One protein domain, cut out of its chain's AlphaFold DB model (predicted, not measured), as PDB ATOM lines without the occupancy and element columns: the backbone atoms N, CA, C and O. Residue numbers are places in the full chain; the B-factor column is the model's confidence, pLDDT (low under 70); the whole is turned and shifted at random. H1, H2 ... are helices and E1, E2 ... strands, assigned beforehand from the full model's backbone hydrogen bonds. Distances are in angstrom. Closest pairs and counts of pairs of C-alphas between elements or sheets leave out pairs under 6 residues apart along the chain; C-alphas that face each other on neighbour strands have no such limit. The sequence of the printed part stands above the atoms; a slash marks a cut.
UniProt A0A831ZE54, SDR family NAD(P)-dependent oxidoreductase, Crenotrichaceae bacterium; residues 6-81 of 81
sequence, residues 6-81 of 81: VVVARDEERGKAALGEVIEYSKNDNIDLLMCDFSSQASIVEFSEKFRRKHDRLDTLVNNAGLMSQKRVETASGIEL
ATOM      1  N   VAL A   6      16.071  56.286  68.504       96.56
ATOM      2  CA  VAL A   6      16.222  57.280  67.439       96.56
ATOM      3  C   VAL A   6      17.697  57.361  67.083       96.56
ATOM      4  O   VAL A   6      18.509  57.850  67.868       96.56
ATOM      5  N   VAL A   7      18.045  56.851  65.908       96.00
ATOM      6  CA  VAL A   7      19.381  56.991  65.334       96.00
ATOM      7  C   VAL A   7      19.462  58.348  64.650       96.00
ATOM      8  O   VAL A   7      18.548  58.756  63.934       96.00
ATOM      9  N   VAL A   8      20.567  59.055  64.874       97.44
ATOM     10  CA  VAL A   8      20.825  60.354  64.255       97.44
ATOM     11  C   VAL A   8      22.006  60.232  63.309       97.44
ATOM     12  O   VAL A   8      23.076  59.772  63.712       97.44
ATOM     13  N   ALA A   9      21.825  60.648  62.058       96.94
ATOM     14  CA  ALA A   9      22.883  60.627  61.053       96.94
ATOM     15  C   ALA A   9      22.878  61.902  60.204       96.94
ATOM     16  O   ALA A   9      21.851  62.555  60.045       96.94
ATOM     17  N   ARG A  10      24.030  62.228  59.613       95.56
ATOM     18  CA  ARG A  10      24.149  63.291  58.596       95.56
ATOM     19  C   ARG A  10      24.098  62.767  57.155       95.56
ATOM     20  O   ARG A  10      23.973  63.550  56.227       95.56
ATOM     21  N   ASP A  11      24.220  61.452  56.987       96.88
ATOM     22  CA  ASP A  11      24.196  60.742  55.707       96.88
ATOM     23  C   ASP A  11      23.071  59.704  55.759       96.88
ATOM     24  O   ASP A  11      23.041  58.861  56.658       96.88
ATOM     25  N   GLU A  12      22.111  59.822  54.846       95.56
ATOM     26  CA  GLU A  12      20.885  59.026  54.885       95.56
ATOM     27  C   GLU A  12      21.141  57.555  54.538       95.56
ATOM     28  O   GLU A  12      20.580  56.670  55.184       95.56
ATOM     29  N   GLU A  13      22.001  57.272  53.557       97.06
ATOM     30  CA  GLU A  13      22.289  55.898  53.134       97.06
ATOM     31  C   GLU A  13      23.034  55.138  54.227       97.06
ATOM     32  O   GLU A  13      22.636  54.030  54.599       97.06
ATOM     33  N   ARG A  14      24.062  55.760  54.816       96.44
ATOM     34  CA  ARG A  14      24.785  55.179  55.956       96.44
ATOM     35  C   ARG A  14      23.880  55.020  57.173       96.44
ATOM     36  O   ARG A  14      23.978  54.015  57.870       96.44
ATOM     37  N   GLY A  15      22.989  55.984  57.414       96.00
ATOM     38  CA  GLY A  15      21.988  55.898  58.477       96.00
ATOM     39  C   GLY A  15      21.048  54.705  58.289       96.00
ATOM     40  O   GLY A  15      20.845  53.936  59.226       96.00
ATOM     41  N   LYS A  16      20.523  54.501  57.075       96.31
ATOM     42  CA  LYS A  16      19.656  53.355  56.744       96.31
ATOM     43  C   LYS A  16      20.386  52.017  56.851       96.31
ATOM     44  O   LYS A  16      19.801  51.061  57.352       96.31
ATOM     45  N   ALA A  17      21.647  51.950  56.426       96.81
ATOM     46  CA  ALA A  17      22.466  50.753  56.612       96.81
ATOM     47  C   ALA A  17      22.634  50.423  58.107       96.81
ATOM     48  O   ALA A  17      22.359  49.299  58.523       96.81
ATOM     49  N   ALA A  18      22.966  51.428  58.926       94.69
ATOM     50  CA  ALA A  18      23.089  51.266  60.372       94.69
ATOM     51  C   ALA A  18      21.766  50.843  61.035       94.69
ATOM     52  O   ALA A  18      21.783  50.009  61.936       94.69
ATOM     53  N   LEU A  19      20.613  51.359  60.582       95.12
ATOM     54  CA  LEU A  19      19.308  50.878  61.053       95.12
ATOM     55  C   LEU A  19      19.150  49.370  60.831       95.12
ATOM     56  O   LEU A  19      18.741  48.668  61.750       95.12
ATOM     57  N   GLY A  20      19.489  48.883  59.632       94.75
ATOM     58  CA  GLY A  20      19.416  47.460  59.300       94.75
ATOM     59  C   GLY A  20      20.245  46.602  60.254       94.75
ATOM     60  O   GLY A  20      19.726  45.641  60.820       94.75
ATOM     61  N   GLU A  21      21.493  47.003  60.507       95.56
ATOM     62  CA  GLU A  21      22.374  46.316  61.458       95.56
ATOM     63  C   GLU A  21      21.788  46.327  62.877       95.56
ATOM     64  O   GLU A  21      21.702  45.282  63.525       95.56
ATOM     65  N   VAL A  22      21.327  47.481  63.372       93.12
ATOM     66  CA  VAL A  22      20.773  47.575  64.731       93.12
ATOM     67  C   VAL A  22      19.525  46.702  64.877       93.12
ATOM     68  O   VAL A  22      19.403  46.003  65.885       93.12
ATOM     69  N   ILE A  23      18.622  46.691  63.892       94.19
ATOM     70  CA  ILE A  23      17.435  45.820  63.896       94.19
ATOM     71  C   ILE A  23      17.865  44.349  63.916       94.19
ATOM     72  O   ILE A  23      17.369  43.565  64.729       94.19
ATOM     73  N   GLU A  24      18.828  43.970  63.073       95.75
ATOM     74  CA  GLU A  24      19.311  42.594  62.986       95.75
ATOM     75  C   GLU A  24      19.921  42.105  64.307       95.75
ATOM     76  O   GLU A  24      19.577  41.007  64.760       95.75
ATOM     77  N   TYR A  25      20.776  42.908  64.946       94.94
ATOM     78  CA  TYR A  25      21.435  42.545  66.204       94.94
ATOM     79  C   TYR A  25      20.491  42.590  67.407       94.94
ATOM     80  O   TYR A  25      20.529  41.699  68.257       94.94
ATOM     81  N   SER A  26      19.651  43.623  67.501       93.62
ATOM     82  CA  SER A  26      18.811  43.857  68.684       93.62
ATOM     83  C   SER A  26      17.456  43.151  68.638       93.62
ATOM     84  O   SER A  26      16.817  43.012  69.682       93.62
ATOM     85  N   LYS A  27      17.004  42.721  67.448       94.19
ATOM     86  CA  LYS A  27      15.637  42.230  67.188       94.19
ATOM     87  C   LYS A  27      14.550  43.228  67.614       94.19
ATOM     88  O   LYS A  27      13.449  42.830  67.991       94.19
ATOM     89  N   ASN A  28      14.875  44.520  67.598       92.69
ATOM     90  CA  ASN A  28      13.966  45.605  67.930       92.69
ATOM     91  C   ASN A  28      13.626  46.398  66.669       92.69
ATOM     92  O   ASN A  28      14.505  47.030  66.094       92.69
ATOM     93  N   ASP A  29      12.347  46.426  66.304       93.00
ATOM     94  CA  ASP A  29      11.862  47.181  65.142       93.00
ATOM     95  C   ASP A  29      11.428  48.613  65.501       93.00
ATOM     96  O   ASP A  29      11.077  49.402  64.627       93.00
ATOM     97  N   ASN A  30      11.450  48.983  66.789       94.19
ATOM     98  CA  ASN A  30      11.073  50.321  67.255       94.19
ATOM     99  C   ASN A  30      12.227  51.309  67.063       94.19
ATOM    100  O   ASN A  30      12.735  51.877  68.033       94.19
ATOM    101  N   ILE A  31      12.676  51.474  65.823       93.44
ATOM    102  CA  ILE A  31      13.829  52.305  65.488       93.44
ATOM    103  C   ILE A  31      13.435  53.342  64.443       93.44
ATOM    104  O   ILE A  31      12.730  53.041  63.483       93.44
ATOM    105  N   ASP A  32      13.892  54.570  64.644       95.06
ATOM    106  CA  ASP A  32      13.701  55.689  63.736       95.06
ATOM    107  C   ASP A  32      15.043  56.286  63.315       95.06
ATOM    108  O   ASP A  32      16.025  56.213  64.058       95.06
ATOM    109  N   LEU A  33      15.074  56.916  62.142       96.44
ATOM    110  CA  LEU A  33      16.217  57.691  61.668       96.44
ATOM    111  C   LEU A  33      15.803  59.148  61.507       96.44
ATOM    112  O   LEU A  33      14.918  59.472  60.713       96.44
ATOM    113  N   LEU A  34      16.492  60.032  62.221       97.56
ATOM    114  CA  LEU A  34      16.364  61.472  62.052       97.56
ATOM    115  C   LEU A  34      17.682  62.061  61.554       97.56
ATOM    116  O   LEU A  34      18.765  61.719  62.024       97.56
ATOM    117  N   MET A  35      17.578  62.979  60.599       97.75
ATOM    118  CA  MET A  35      18.746  63.611  59.996       97.75
ATOM    119  C   MET A  35      19.183  64.836  60.799       97.75
ATOM    120  O   MET A  35      18.346  65.677  61.136       97.75
ATOM    121  N   CYS A  36      20.482  64.950  61.072       97.94
ATOM    122  CA  CYS A  36      21.086  66.124  61.698       97.94
ATOM    123  C   CYS A  36      22.559  66.257  61.304       97.94
ATOM    124  O   CYS A  36      23.327  65.296  61.403       97.94
ATOM    125  N   ASP A  37      22.967  67.467  60.935       96.00
ATOM    126  CA  ASP A  37      24.371  67.850  60.850       96.00
ATOM    127  C   ASP A  37      24.757  68.655  62.096       96.00
ATOM    128  O   ASP A  37      24.408  69.826  62.236       96.00
ATOM    129  N   PHE A  38      25.500  68.025  63.008       94.81
ATOM    130  CA  PHE A  38      25.946  68.661  64.250       94.81
ATOM    131  C   PHE A  38      26.971  69.788  64.046       94.81
ATOM    132  O   PHE A  38      27.251  70.520  64.991       94.81
ATOM    133  N   SER A  39      27.495  69.982  62.830       93.94
ATOM    134  CA  SER A  39      28.296  71.166  62.497       93.94
ATOM    135  C   SER A  39      27.446  72.415  62.210       93.94
ATOM    136  O   SER A  39      27.986  73.512  62.059       93.94
ATOM    137  N   SER A  40      26.115  72.283  62.150       95.69
ATOM    138  CA  SER A  40      25.182  73.366  61.834       95.69
ATOM    139  C   SER A  40      24.160  73.576  62.949       95.69
ATOM    140  O   SER A  40      23.260  72.762  63.157       95.69
ATOM    141  N   GLN A  41      24.219  74.733  63.616       94.31
ATOM    142  CA  GLN A  41      23.254  75.094  64.660       94.31
ATOM    143  C   GLN A  41      21.808  75.102  64.139       94.31
ATOM    144  O   GLN A  41      20.891  74.682  64.844       94.31
ATOM    145  N   ALA A  42      21.603  75.544  62.895       96.00
ATOM    146  CA  ALA A  42      20.289  75.530  62.257       96.00
ATOM    147  C   ALA A  42      19.770  74.094  62.081       96.00
ATOM    148  O   ALA A  42      18.610  73.822  62.390       96.00
ATOM    149  N   SER A  43      20.642  73.164  61.667       97.31
ATOM    150  CA  SER A  43      20.284  71.748  61.538       97.31
ATOM    151  C   SER A  43      19.921  71.131  62.892       97.31
ATOM    152  O   SER A  43      18.931  70.411  62.982       97.31
ATOM    153  N   ILE A  44      20.649  71.475  63.959       96.69
ATOM    154  CA  ILE A  44      20.366  71.007  65.326       96.69
ATOM    155  C   ILE A  44      18.991  71.480  65.811       96.69
ATOM    156  O   ILE A  44      18.239  70.700  66.406       96.69
ATOM    157  N   VAL A  45      18.643  72.746  65.564       97.56
ATOM    158  CA  VAL A  45      17.326  73.292  65.927       97.56
ATOM    159  C   VAL A  45      16.223  72.568  65.154       97.56
ATOM    160  O   VAL A  45      15.276  72.075  65.767       97.56
ATOM    161  N   GLU A  46      16.376  72.418  63.837       98.00
ATOM    162  CA  GLU A  46      15.400  71.716  62.996       98.00
ATOM    163  C   GLU A  46      15.214  70.250  63.426       98.00
ATOM    164  O   GLU A  46      14.084  69.763  63.538       98.00
ATOM    165  N   PHE A  47      16.315  69.551  63.712       97.94
ATOM    166  CA  PHE A  47      16.307  68.194  64.256       97.94
ATOM    167  C   PHE A  47      15.540  68.128  65.580       97.94
ATOM    168  O   PHE A  47      14.665  67.277  65.746       97.94
ATOM    169  N   SER A  48      15.820  69.050  66.502       97.50
ATOM    170  CA  SER A  48      15.189  69.077  67.825       97.50
ATOM    171  C   SER A  48      13.679  69.288  67.721       97.50
ATOM    172  O   SER A  48      12.901  68.643  68.427       97.50
ATOM    173  N   GLU A  49      13.235  70.153  66.811       98.00
ATOM    174  CA  GLU A  49      11.811  70.335  66.536       98.00
ATOM    175  C   GLU A  49      11.172  69.098  65.899       98.00
ATOM    176  O   GLU A  49      10.067  68.714  66.286       98.00
ATOM    177  N   LYS A  50      11.851  68.454  64.939       97.75
ATOM    178  CA  LYS A  50      11.383  67.201  64.323       97.75
ATOM    179  C   LYS A  50      11.217  66.102  65.367       97.75
ATOM    180  O   LYS A  50      10.159  65.476  65.400       97.75
ATOM    181  N   PHE A  51      12.204  65.925  66.244       97.94
ATOM    182  CA  PHE A  51      12.137  64.969  67.347       97.94
ATOM    183  C   PHE A  51      10.931  65.258  68.249       97.94
ATOM    184  O   PHE A  51      10.097  64.380  68.446       97.94
ATOM    185  N   ARG A  52      10.775  66.506  68.714       97.25
ATOM    186  CA  ARG A  52       9.666  66.912  69.601       97.25
ATOM    187  C   ARG A  52       8.277  66.792  68.973       97.25
ATOM    188  O   ARG A  52       7.302  66.684  69.703       97.25
ATOM    189  N   ARG A  53       8.164  66.854  67.642       97.31
ATOM    190  CA  ARG A  53       6.891  66.618  66.937       97.31
ATOM    191  C   ARG A  53       6.539  65.135  66.833       97.31
ATOM    192  O   ARG A  53       5.364  64.818  66.686       97.31
ATOM    193  N   LYS A  54       7.536  64.248  66.841       96.94
ATOM    194  CA  LYS A  54       7.360  62.803  66.631       96.94
ATOM    195  C   LYS A  54       7.369  62.001  67.934       96.94
ATOM    196  O   LYS A  54       6.785  60.922  67.981       96.94
ATOM    197  N   HIS A  55       8.020  62.519  68.972       96.00
ATOM    198  CA  HIS A  55       8.205  61.848  70.252       96.00
ATOM    199  C   HIS A  55       7.874  62.789  71.412       96.00
ATOM    200  O   HIS A  55       8.407  63.896  71.503       96.00
ATOM    201  N   ASP A  56       7.044  62.311  72.336       94.19
ATOM    202  CA  ASP A  56       6.553  63.109  73.467       94.19
ATOM    203  C   ASP A  56       7.542  63.182  74.642       94.19
ATOM    204  O   ASP A  56       7.402  64.015  75.539       94.19
ATOM    205  N   ARG A  57       8.542  62.292  74.670       95.50
ATOM    206  CA  ARG A  57       9.487  62.134  75.780       95.50
ATOM    207  C   ARG A  57      10.850  61.659  75.282       95.50
ATOM    208  O   ARG A  57      10.940  60.888  74.333       95.50
ATOM    209  N   LEU A  58      11.899  62.102  75.971       96.81
ATOM    210  CA  LEU A  58      13.267  61.614  75.831       96.81
ATOM    211  C   LEU A  58      13.721  61.041  77.175       96.81
ATOM    212  O   LEU A  58      13.761  61.765  78.166       96.81
ATOM    213  N   ASP A  59      14.051  59.753  77.194       97.31
ATOM    214  CA  ASP A  59      14.534  59.059  78.393       97.31
ATOM    215  C   ASP A  59      16.044  59.168  78.570       97.31
ATOM    216  O   ASP A  59      16.540  59.453  79.658       97.31
ATOM    217  N   THR A  60      16.769  58.956  77.474       96.69
ATOM    218  CA  THR A  60      18.228  58.873  77.457       96.69
ATOM    219  C   THR A  60      18.752  59.554  76.205       96.69
ATOM    220  O   THR A  60      18.241  59.322  75.111       96.69
ATOM    221  N   LEU A  61      19.810  60.349  76.359       96.94
ATOM    222  CA  LEU A  61      20.563  60.946  75.260       96.94
ATOM    223  C   LEU A  61      21.983  60.382  75.247       96.94
ATOM    224  O   LEU A  61      22.684  60.444  76.257       96.94
ATOM    225  N   VAL A  62      22.419  59.878  74.094       96.38
ATOM    226  CA  VAL A  62      23.790  59.400  73.888       96.38
ATOM    227  C   VAL A  62      24.484  60.307  72.874       96.38
ATOM    228  O   VAL A  62      24.306  60.165  71.667       96.38
ATOM    229  N   ASN A  63      25.299  61.240  73.365       95.31
ATOM    230  CA  ASN A  63      26.110  62.123  72.525       95.31
ATOM    231  C   ASN A  63      27.372  61.392  72.044       95.31
ATOM    232  O   ASN A  63      28.454  61.576  72.594       95.31
ATOM    233  N   ASN A  64      27.212  60.522  71.045       93.06
ATOM    234  CA  ASN A  64      28.302  59.707  70.492       93.06
ATOM    235  C   ASN A  64      28.936  60.291  69.216       93.06
ATOM    236  O   ASN A  64      30.029  59.883  68.832       93.06
ATOM    237  N   ALA A  65      28.260  61.208  68.519       91.50
ATOM    238  CA  ALA A  65      28.782  61.766  67.276       91.50
ATOM    239  C   ALA A  65      30.087  62.538  67.531       91.50
ATOM    240  O   ALA A  65      30.137  63.413  68.393       91.50
ATOM    241  N   GLY A  66      31.125  62.224  66.759       90.50
ATOM    242  CA  GLY A  66      32.437  62.848  66.878       90.50
ATOM    243  C   GLY A  66      33.183  62.851  65.549       90.50
ATOM    244  O   GLY A  66      32.928  62.028  64.666       90.50
ATOM    245  N   LEU A  67      34.104  63.797  65.420       89.56
ATOM    246  CA  LEU A  67      35.014  63.943  64.292       89.56
ATOM    247  C   LEU A  67      36.436  64.093  64.844       89.56
ATOM    248  O   LEU A  67      36.636  64.622  65.931       89.56
ATOM    249  N   MET A  68      37.420  63.619  64.087       88.88
ATOM    250  CA  MET A  68      38.829  63.923  64.312       88.88
ATOM    251  C   MET A  68      39.400  64.442  62.995       88.88
ATOM    252  O   MET A  68      39.325  63.745  61.979       88.88
ATOM    253  N   SER A  69      39.959  65.650  62.999       88.62
ATOM    254  CA  SER A  69      40.573  66.275  61.825       88.62
ATOM    255  C   SER A  69      42.027  66.651  62.111       88.62
ATOM    256  O   SER A  69      42.362  67.107  63.197       88.62
ATOM    257  N   GLN A  70      42.914  66.478  61.126       90.25
ATOM    258  CA  GLN A  70      44.311  66.937  61.220       90.25
ATOM    259  C   GLN A  70      44.481  68.421  60.871       90.25
ATOM    260  O   GLN A  70      45.550  68.993  61.078       90.25
ATOM    261  N   LYS A  71      43.453  69.037  60.285       93.19
ATOM    262  CA  LYS A  71      43.444  70.447  59.898       93.19
ATOM    263  C   LYS A  71      42.299  71.139  60.610       93.19
ATOM    264  O   LYS A  71      41.216  70.567  60.703       93.19
ATOM    265  N   ARG A  72      42.530  72.384  61.019       91.75
ATOM    266  CA  ARG A  72      41.478  73.238  61.558       91.75
ATOM    267  C   ARG A  72      40.414  73.458  60.488       91.75
ATOM    268  O   ARG A  72      40.714  74.006  59.423       91.75
ATOM    269  N   VAL A  73      39.200  73.015  60.775       93.12
ATOM    270  CA  VAL A  73      38.006  73.272  59.968       93.12
ATOM    271  C   VAL A  73      37.050  74.070  60.840       93.12
ATOM    272  O   VAL A  73      36.993  73.857  62.045       93.12
ATOM    273  N   GLU A  74      36.335  75.018  60.247       93.81
ATOM    274  CA  GLU A  74      35.310  75.777  60.956       93.81
ATOM    275  C   GLU A  74      33.922  75.455  60.403       93.81
ATOM    276  O   GLU A  74      33.747  75.213  59.206       93.81
ATOM    277  N   THR A  75      32.925  75.480  61.281       92.38
ATOM    278  CA  THR A  75      31.515  75.516  60.913       92.38
ATOM    279  C   THR A  75      31.185  76.810  60.171       92.38
ATOM    280  O   THR A  75      31.912  77.802  60.237       92.38
ATOM    281  N   ALA A  76      30.010  76.858  59.538       90.12
ATOM    282  CA  ALA A  76      29.500  78.086  58.920       90.12
ATOM    283  C   ALA A  76      29.337  79.259  59.914       90.12
ATOM    284  O   ALA A  76      29.269  80.410  59.494       90.12
ATOM    285  N   SER A  77      29.277  78.980  61.221       90.06
ATOM    286  CA  SER A  77      29.219  79.986  62.285       90.06
ATOM    287  C   SER A  77      30.591  80.332  62.880       90.06
ATOM    288  O   SER A  77      30.640  81.006  63.908       90.06
ATOM    289  N   GLY A  78      31.692  79.866  62.280       92.31
ATOM    290  CA  GLY A  78      33.060  80.157  62.724       92.31
ATOM    291  C   GLY A  78      33.510  79.380  63.967       92.31
ATOM    292  O   GLY A  78      34.434  79.810  64.655       92.31
ATOM    293  N   ILE A  79      32.850  78.264  64.296       91.69
ATOM    294  CA  ILE A  79      33.227  77.392  65.423       91.69
ATOM    295  C   ILE A  79      34.156  76.301  64.899       91.69
ATOM    296  O   ILE A  79      33.928  75.778  63.820       91.69
ATOM    297  N   GLU A  80      35.199  75.950  65.641       92.25
ATOM    298  CA  GLU A  80      36.132  74.894  65.234       92.25
ATOM    299  C   GLU A  80      35.503  73.486  65.320       92.25
ATOM    300  O   GLU A  80      34.667  73.242  66.194       92.25
ATOM    301  N   LEU A  81      35.865  72.605  64.377       88.38
ATOM    302  CA  LEU A  81      35.357  71.235  64.202       88.38
ATOM    303  C   LEU A  81      36.413  70.154  64.435       88.38
ATOM    304  O   LEU A  81      37.507  70.283  63.840       88.38
TER     305      LEU A  81
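Overview. This is residues 6 to 81 of the 81 residues of the protein "SDR family NAD(P)-dependent oxidoreductase" of Crenotrichaceae bacterium (UniProt A0A831ZE54). What shape? Parallel strands E1 and E2 lie between helices H1 and H2; residues 55 to 81, with no named element, loop past them and away. Which parts? The 76 printed residues include E1, H1, E2, H2 in order, class mixed. The whole is loose, radius of gyration of the C-alphas 14.3 A, spans 41 by 28 by 21 A.

Arrangement. How paired? E1, residues 6 to 9, and E2, residues 31 to 35, have N 7 and O 32 within hydrogen-bond range, 2.8 A. The helices? H1, residues 12 to 26, between parallel E1 and E2, makes a strand-helix-strand unit with right-handed crossover. E2 and H2, residues 41 to 54, come closest at C-alphas 35 and 47, 6.7 A. In both helices every O i to N i+4 pair is within range.

Along the chain. Which anchors? C-alpha 6 is at (16.222, 57.280, 67.439), C-alpha 54 at (7.360, 62.803, 66.631). How long? H1 is 20.6 A, H2 20.2 A.

Size, cuts and confidence. How large? The farthest C-alphas, 27 and 78, are 42.0 A apart. Any cut? The printed part has none; its mean pLDDT is 94.9.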